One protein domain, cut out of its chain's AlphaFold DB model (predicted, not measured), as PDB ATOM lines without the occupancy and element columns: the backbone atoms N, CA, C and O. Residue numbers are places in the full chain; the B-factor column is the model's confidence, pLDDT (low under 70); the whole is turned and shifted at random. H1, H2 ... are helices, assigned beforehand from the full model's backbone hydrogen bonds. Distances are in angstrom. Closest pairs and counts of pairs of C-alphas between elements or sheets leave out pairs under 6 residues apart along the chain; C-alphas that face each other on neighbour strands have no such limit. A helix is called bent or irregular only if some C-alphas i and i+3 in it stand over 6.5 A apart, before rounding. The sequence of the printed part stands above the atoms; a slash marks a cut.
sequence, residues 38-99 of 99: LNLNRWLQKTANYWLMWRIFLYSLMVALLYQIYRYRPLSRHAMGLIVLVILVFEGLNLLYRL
ATOM      1  N   LEU A  38     334.964  -5.705 271.149       64.31
ATOM      2  CA  LEU A  38     334.528  -4.875 270.030       64.31
ATOM      3  C   LEU A  38     333.831  -5.768 269.005       64.31
ATOM      4  O   LEU A  38     334.446  -6.597 268.339       64.31
ATOM      5  N   ASN A  39     332.518  -5.588 268.869       71.31
ATOM      6  CA  ASN A  39     331.777  -6.199 267.778       71.31
ATOM      7  C   ASN A  39     332.240  -5.534 266.474       71.31
ATOM      8  O   ASN A  39     331.731  -4.480 266.091       71.31
ATOM      9  N   LEU A  40     333.247  -6.145 265.840       65.62
ATOM     10  CA  LEU A  40     333.879  -5.717 264.591       65.62
ATOM     11  C   LEU A  40     332.848  -5.323 263.544       65.62
ATOM     12  O   LEU A  40     333.024  -4.318 262.869       65.62
ATOM     13  N   ASN A  41     331.741  -6.058 263.465       67.00
ATOM     14  CA  ASN A  41     330.686  -5.786 262.506       67.00
ATOM     15  C   ASN A  41     329.981  -4.448 262.800       67.00
ATOM     16  O   ASN A  41     329.860  -3.593 261.925       67.00
ATOM     17  N   ARG A  42     329.624  -4.188 264.067       70.75
ATOM     18  CA  ARG A  42     329.079  -2.879 264.488       70.75
ATOM     19  C   ARG A  42     330.096  -1.750 264.355       70.75
ATOM     20  O   ARG A  42     329.721  -0.637 263.996       70.75
ATOM     21  N   TRP A  43     331.363  -2.001 264.672       72.25
ATOM     22  CA  TRP A  43     332.412  -0.989 264.562       72.25
ATOM     23  C   TRP A  43     332.683  -0.622 263.103       72.25
ATOM     24  O   TRP A  43     332.747   0.565 262.781       72.25
ATOM     25  N   LEU A  44     332.755  -1.616 262.214       69.38
ATOM     26  CA  LEU A  44     332.877  -1.424 260.774       69.38
ATOM     27  C   LEU A  44     331.672  -0.667 260.237       69.38
ATOM     28  O   LEU A  44     331.873   0.331 259.563       69.38
ATOM     29  N   GLN A  45     330.442  -1.035 260.606       72.75
ATOM     30  CA  GLN A  45     329.244  -0.287 260.208       72.75
ATOM     31  C   GLN A  45     329.273   1.171 260.696       72.75
ATOM     32  O   GLN A  45     328.998   2.087 259.923       72.75
ATOM     33  N   LYS A  46     329.668   1.413 261.954       77.56
ATOM     34  CA  LYS A  46     329.745   2.767 262.532       77.56
ATOM     35  C   LYS A  46     330.843   3.617 261.888       77.56
ATOM     36  O   LYS A  46     330.658   4.815 261.680       77.56
ATOM     37  N   THR A  47     331.984   3.013 261.566       75.50
ATOM     38  CA  THR A  47     333.112   3.698 260.917       75.50
ATOM     39  C   THR A  47     333.005   3.711 259.399       75.50
ATOM     40  O   THR A  47     333.743   4.451 258.753       75.50
ATOM     41  N   ALA A  48     332.062   2.972 258.812       73.94
ATOM     42  CA  ALA A  48     331.958   2.817 257.373       73.94
ATOM     43  C   ALA A  48     331.841   4.169 256.665       73.94
ATOM     44  O   ALA A  48     332.411   4.342 255.588       73.94
ATOM     45  N   ASN A  49     331.083   5.122 257.223       75.75
ATOM     46  CA  ASN A  49     330.913   6.452 256.624       75.75
ATOM     47  C   ASN A  49     332.206   7.273 256.688       75.75
ATOM     48  O   ASN A  49     332.540   7.940 255.714       75.75
ATOM     49  N   TYR A  50     332.971   7.159 257.776       77.56
ATOM     50  CA  TYR A  50     334.297   7.774 257.882       77.56
ATOM     51  C   TYR A  50     335.274   7.167 256.874       77.56
ATOM     52  O   TYR A  50     335.998   7.895 256.202       77.56
ATOM     53  N   TRP A  51     335.244   5.843 256.703       76.88
ATOM     54  CA  TRP A  51     336.039   5.148 255.691       76.88
ATOM     55  C   TRP A  51     335.660   5.553 254.267       76.88
ATOM     56  O   TRP A  51     336.542   5.750 253.438       76.88
ATOM     57  N   LEU A  52     334.369   5.728 253.985       80.50
ATOM     58  CA  LEU A  52     333.888   6.219 252.695       80.50
ATOM     59  C   LEU A  52     334.377   7.651 252.439       80.50
ATOM     60  O   LEU A  52     334.914   7.937 251.371       80.50
ATOM     61  N   MET A  53     334.278   8.534 253.434       78.50
ATOM     62  CA  MET A  53     334.758   9.915 253.332       78.50
ATOM     63  C   MET A  53     336.279   9.979 253.125       78.50
ATOM     64  O   MET A  53     336.763  10.730 252.279       78.50
ATOM     65  N   TRP A  54     337.033   9.128 253.826       79.81
ATOM     66  CA  TRP A  54     338.477   8.984 253.645       79.81
ATOM     67  C   TRP A  54     338.844   8.500 252.238       79.81
ATOM     68  O   TRP A  54     339.762   9.031 251.616       79.81
ATOM     69  N   ARG A  55     338.104   7.530 251.689       80.00
ATOM     70  CA  ARG A  55     338.320   7.053 250.316       80.00
ATOM     71  C   ARG A  55     338.024   8.126 249.275       80.00
ATOM     72  O   ARG A  55     338.832   8.299 248.371       80.00
ATOM     73  N   ILE A  56     336.938   8.889 249.426       84.12
ATOM     74  CA  ILE A  56     336.641  10.036 248.548       84.12
ATOM     75  C   ILE A  56     337.804  11.034 248.563       84.12
ATOM     76  O   ILE A  56     338.251  11.475 247.503       84.12
ATOM     77  N   PHE A  57     338.336  11.346 249.748       82.50
ATOM     78  CA  PHE A  57     339.503  12.214 249.877       82.50
ATOM     79  C   PHE A  57     340.720  11.653 249.124       82.50
ATOM     80  O   PHE A  57     341.303  12.363 248.300       82.50
ATOM     81  N   LEU A  58     341.054  10.372 249.324       82.06
ATOM     82  CA  LEU A  58     342.160   9.707 248.626       82.06
ATOM     83  C   LEU A  58     341.966   9.676 247.105       82.06
ATOM     84  O   LEU A  58     342.925   9.902 246.370       82.06
ATOM     85  N   TYR A  59     340.746   9.440 246.617       82.19
ATOM     86  CA  TYR A  59     340.455   9.484 245.185       82.19
ATOM     87  C   TYR A  59     340.632  10.894 244.622       82.19
ATOM     88  O   TYR A  59     341.228  11.039 243.558       82.19
ATOM     89  N   SER A  60     340.210  11.938 245.347       80.25
ATOM     90  CA  SER A  60     340.447  13.327 244.927       80.25
ATOM     91  C   SER A  60     341.943  13.656 244.850       80.25
ATOM     92  O   SER A  60     342.399  14.244 243.868       80.25
ATOM     93  N   LEU A  61     342.726  13.193 245.831       82.50
ATOM     94  CA  LEU A  61     344.174  13.370 245.865       82.50
ATOM     95  C   LEU A  61     344.838  12.633 244.696       82.50
ATOM     96  O   LEU A  61     345.685  13.192 244.003       82.50
ATOM     97  N   MET A  62     344.413  11.397 244.431       81.75
ATOM     98  CA  MET A  62     344.907  10.611 243.306       81.75
ATOM     99  C   MET A  62     344.592  11.286 241.967       81.75
ATOM    100  O   MET A  62     345.465  11.344 241.104       81.75
ATOM    101  N   VAL A  63     343.385  11.838 241.795       83.56
ATOM    102  CA  VAL A  63     343.002  12.607 240.599       83.56
ATOM    103  C   VAL A  63     343.862  13.864 240.454       83.56
ATOM    104  O   VAL A  63     344.336  14.142 239.354       83.56
ATOM    105  N   ALA A  64     344.137  14.589 241.542       81.19
ATOM    106  CA  ALA A  64     345.011  15.760 241.519       81.19
ATOM    107  C   ALA A  64     346.454  15.404 241.109       81.19
ATOM    108  O   ALA A  64     347.058  16.099 240.287       81.19
ATOM    109  N   LEU A  65     346.990  14.290 241.617       81.88
ATOM    110  CA  LEU A  65     348.305  13.771 241.231       81.88
ATOM    111  C   LEU A  65     348.328  13.318 239.766       81.88
ATOM    112  O   LEU A  65     349.246  13.665 239.026       81.88
ATOM    113  N   LEU A  66     347.300  12.592 239.319       81.62
ATOM    114  CA  LEU A  66     347.128  12.199 237.918       81.62
ATOM    115  C   LEU A  66     347.071  13.415 236.998       81.62
ATOM    116  O   LEU A  66     347.689  13.398 235.938       81.62
ATOM    117  N   TYR A  67     346.376  14.474 237.409       82.06
ATOM    118  CA  TYR A  67     346.296  15.723 236.664       82.06
ATOM    119  C   TYR A  67     347.656  16.428 236.579       82.06
ATOM    120  O   TYR A  67     348.063  16.851 235.495       82.06
ATOM    121  N   GLN A  68     348.403  16.499 237.687       81.25
ATOM    122  CA  GLN A  68     349.773  17.015 237.666       81.25
ATOM    123  C   GLN A  68     350.667  16.203 236.727       81.25
ATOM    124  O   GLN A  68     351.369  16.789 235.909       81.25
ATOM    125  N   ILE A  69     350.620  14.871 236.788       81.12
ATOM    126  CA  ILE A  69     351.411  14.010 235.900       81.12
ATOM    127  C   ILE A  69     350.991  14.218 234.443       81.12
ATOM    128  O   ILE A  69     351.858  14.373 233.587       81.12
ATOM    129  N   TYR A  70     349.684  14.292 234.169       80.44
ATOM    130  CA  TYR A  70     349.142  14.525 232.830       80.44
ATOM    131  C   TYR A  70     349.654  15.830 232.212       80.44
ATOM    132  O   TYR A  70     349.951  15.869 231.019       80.44
ATOM    133  N   ARG A  71     349.820  16.877 233.032       79.12
ATOM    134  CA  ARG A  71     350.386  18.165 232.611       79.12
ATOM    135  C   ARG A  71     351.823  18.043 232.090       79.12
ATOM    136  O   ARG A  71     352.195  18.793 231.196       79.12
ATOM    137  N   TYR A  72     352.620  17.117 232.629       79.75
ATOM    138  CA  TYR A  72     354.020  16.914 232.229       79.75
ATOM    139  C   TYR A  72     354.210  15.781 231.214       79.75
ATOM    140  O   TYR A  72     355.148  15.818 230.419       79.75
ATOM    141  N   ARG A  73     353.341  14.766 231.223       75.75
ATOM    142  CA  ARG A  73     353.297  13.697 230.223       75.75
ATOM    143  C   ARG A  73     351.856  13.266 229.963       75.75
ATOM    144  O   ARG A  73     351.201  12.800 230.896       75.75
ATOM    145  N   PRO A  74     351.384  13.296 228.708       77.38
ATOM    146  CA  PRO A  74     350.050  12.817 228.390       77.38
ATOM    147  C   PRO A  74     349.944  11.317 228.693       77.38
ATOM    148  O   PRO A  74     350.627  10.482 228.099       77.38
ATOM    149  N   LEU A  75     349.079  10.975 229.644       76.44
ATOM    150  CA  LEU A  75     348.696   9.598 229.942       76.44
ATOM    151  C   LEU A  75     347.741   9.077 228.864       76.44
ATOM    152  O   LEU A  75     346.861   9.792 228.383       76.44
ATOM    153  N   SER A  76     347.891   7.798 228.517       80.44
ATOM    154  CA  SER A  76     346.959   7.098 227.633       80.44
ATOM    155  C   SER A  76     345.550   7.094 228.234       80.44
ATOM    156  O   SER A  76     345.371   6.767 229.410       80.44
ATOM    157  N   ARG A  77     344.534   7.386 227.410       78.44
ATOM    158  CA  ARG A  77     343.117   7.316 227.812       78.44
ATOM    159  C   ARG A  77     342.741   5.933 228.358       78.44
ATOM    160  O   ARG A  77     341.929   5.844 229.272       78.44
ATOM    161  N   HIS A  78     343.385   4.870 227.868       76.56
ATOM    162  CA  HIS A  78     343.191   3.511 228.381       76.56
ATOM    163  C   HIS A  78     343.687   3.350 229.825       76.56
ATOM    164  O   HIS A  78     343.046   2.663 230.614       76.56
ATOM    165  N   ALA A  79     344.789   4.011 230.196       77.06
ATOM    166  CA  ALA A  79     345.308   3.974 231.562       77.06
ATOM    167  C   ALA A  79     344.385   4.727 232.530       77.06
ATOM    168  O   ALA A  79     344.085   4.219 233.607       77.06
ATOM    169  N   MET A  80     343.868   5.893 232.124       79.44
ATOM    170  CA  MET A  80     342.862   6.616 232.912       79.44
ATOM    171  C   MET A  80     341.578   5.795 233.080       79.44
ATOM    172  O   MET A  80     341.063   5.690 234.189       79.44
ATOM    173  N   GLY A  81     341.103   5.158 232.004       81.75
ATOM    174  CA  GLY A  81     339.932   4.282 232.046       81.75
ATOM    175  C   GLY A  81     340.110   3.097 232.998       81.75
ATOM    176  O   GLY A  81     339.217   2.817 233.791       81.75
ATOM    177  N   LEU A  82     341.281   2.447 232.986       80.81
ATOM    178  CA  LEU A  82     341.601   1.361 233.918       80.81
ATOM    179  C   LEU A  82     341.603   1.827 235.376       80.81
ATOM    180  O   LEU A  82     341.070   1.131 236.232       80.81
ATOM    181  N   ILE A  83     342.158   3.006 235.661       81.94
ATOM    182  CA  ILE A  83     342.175   3.568 237.018       81.94
ATOM    183  C   ILE A  83     340.746   3.816 237.518       81.94
ATOM    184  O   ILE A  83     340.406   3.411 238.628       81.94
ATOM    185  N   VAL A  84     339.891   4.417 236.688       84.19
ATOM    186  CA  VAL A  84     338.477   4.651 237.026       84.19
ATOM    187  C   VAL A  84     337.730   3.331 237.227       84.19
ATOM    188  O   VAL A  84     336.969   3.196 238.181       84.19
ATOM    189  N   LEU A  85     337.978   2.335 236.374       82.31
ATOM    190  CA  LEU A  85     337.340   1.024 236.470       82.31
ATOM    191  C   LEU A  85     337.740   0.289 237.754       82.31
ATOM    192  O   LEU A  85     336.881  -0.277 238.422       82.31
ATOM    193  N   VAL A  86     339.015   0.346 238.148       82.75
ATOM    194  CA  VAL A  86     339.485  -0.232 239.417       82.75
ATOM    195  C   VAL A  86     338.809   0.440 240.610       82.75
ATOM    196  O   VAL A  86     338.359  -0.266 241.510       82.75
ATOM    197  N   ILE A  87     338.678   1.772 240.609       84.00
ATOM    198  CA  ILE A  87     337.957   2.501 241.665       84.00
ATOM    199  C   ILE A  87     336.494   2.049 241.736       84.00
ATOM    200  O   ILE A  87     336.006   1.736 242.819       84.00
ATOM    201  N   LEU A  88     335.809   1.966 240.590       82.38
ATOM    202  CA  LEU A  88     334.409   1.544 240.520       82.38
ATOM    203  C   LEU A  88     334.202   0.108 241.004       82.38
ATOM    204  O   LEU A  88     333.254  -0.149 241.737       82.38
ATOM    205  N   VAL A  89     335.086  -0.822 240.637       83.94
ATOM    206  CA  VAL A  89     335.020  -2.214 241.110       83.94
ATOM    207  C   VAL A  89     335.245  -2.281 242.620       83.94
ATOM    208  O   VAL A  89     334.497  -2.964 243.320       83.94
ATOM    209  N   PHE A  90     336.233  -1.549 243.142       80.50
ATOM    210  CA  PHE A  90     336.501  -1.501 244.580       80.50
ATOM    211  C   PHE A  90     335.331  -0.917 245.371       80.50
ATOM    212  O   PHE A  90     334.970  -1.471 246.409       80.50
ATOM    213  N   GLU A  91     334.720   0.170 244.897       79.31
ATOM    214  CA  GLU A  91     333.543   0.736 245.560       79.31
ATOM    215  C   GLU A  91     332.293  -0.125 245.380       79.31
ATOM    216  O   GLU A  91     331.536  -0.284 246.332       79.31
ATOM    217  N   GLY A  92     332.107  -0.770 244.227       78.69
ATOM    218  CA  GLY A  92     331.013  -1.718 244.013       78.69
ATOM    219  C   GLY A  92     331.063  -2.892 244.993       78.69
ATOM    220  O   GLY A  92     330.065  -3.203 245.638       78.69
ATOM    221  N   LEU A  93     332.240  -3.495 245.184       78.56
ATOM    222  CA  LEU A  93     332.445  -4.560 246.173       78.56
ATOM    223  C   LEU A  93     332.243  -4.060 247.610       78.56
ATOM    224  O   LEU A  93     331.690  -4.771 248.445       78.56
ATOM    225  N   ASN A  94     332.663  -2.831 247.903       76.06
ATOM    226  CA  ASN A  94     332.518  -2.225 249.225       76.06
ATOM    227  C   ASN A  94     331.061  -1.863 249.560       76.06
ATOM    228  O   ASN A  94     330.644  -1.985 250.710       76.06
ATOM    229  N   LEU A  95     330.278  -1.448 248.560       73.94
ATOM    230  CA  LEU A  95     328.835  -1.239 248.675       73.94
ATOM    231  C   LEU A  95     328.094  -2.566 248.852       73.94
ATOM    232  O   LEU A  95     327.219  -2.647 249.707       73.94
ATOM    233  N   LEU A  96     328.483  -3.612 248.115       71.19
ATOM    234  CA  LEU A  96     327.946  -4.963 248.306       71.19
ATOM    235  C   LEU A  96     328.220  -5.507 249.710       71.19
ATOM    236  O   LEU A  96     327.393  -6.226 250.246       71.19
ATOM    237  N   TYR A  97     329.348  -5.142 250.322       64.94
ATOM    238  CA  TYR A  97     329.678  -5.532 251.697       64.94
ATOM    239  C   TYR A  97     328.889  -4.749 252.767       64.94
ATOM    240  O   TYR A  97     328.908  -5.102 253.945       64.94
ATOM    241  N   ARG A  98     328.247  -3.641 252.380       64.38
ATOM    242  CA  ARG A  98     327.407  -2.802 253.250       64.38
ATOM    243  C   ARG A  98     325.921  -3.168 253.196       64.38
ATOM    244  O   ARG A  98     325.208  -2.770 254.119       64.38
ATOM    245  N   LEU A  99     325.479  -3.805 252.109       59.00
ATOM    246  CA  LEU A  99     324.142  -4.384 251.929       59.00
ATOM    247  C   LEU A  99     324.004  -5.664 252.760       59.00
ATOM    248  O   LEU A  99     322.902  -5.857 253.316       59.00
TER     249      LEU A  99
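What this domain is: This is residues 38 to 99 of the 99 residues of an uncharacterized protein of [Pasteurella] mairii (UniProt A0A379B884). Two long helices make a loose, narrow U: H1 runs out along the rod, the chain turns at residues 73 to 76, and H2 folds back beside H1 with a gap between them. H1 is the longer, and its kinked first part sticks out with residues 38 to 43. The printed part has 62 residues, with H1 and then H2, no named strand, and the class all helix. It is loose, with a radius of gyration of the C-alphas of 15.1 A, and spans 48 by 18 by 12 A.

Where its parts are: Find C-alpha 40 at (333.879, -5.717, 264.591); from there H1, residues 40 to 72, runs 44.3 A to C-alpha 72. H1 is irregular, with C-alphas 46 and 49 7.1 A apart, and has a kink of 50 degrees near residue 47. H2, residues 77 to 96, runs 28.3 A to C-alpha 96 at (327.946, -4.963, 248.306).

How they stand to each other: H1 and H2 are near each other, with 14 pairs of C-alphas within 10 A and the closest at 8.2 A. Every O i to N i+4 pair is within hydrogen-bond range in H2, and 26 of 29 are in H1.

The domain as a whole: The C-alphas farthest apart, of Asn 39 and Tyr 72, are 47.9 A apart. The printed part has no cut, and the link from H1 to H2 is tight. Look for pLDDT under 70 at residues 38, 40 to 41, 44 and 97 to 99.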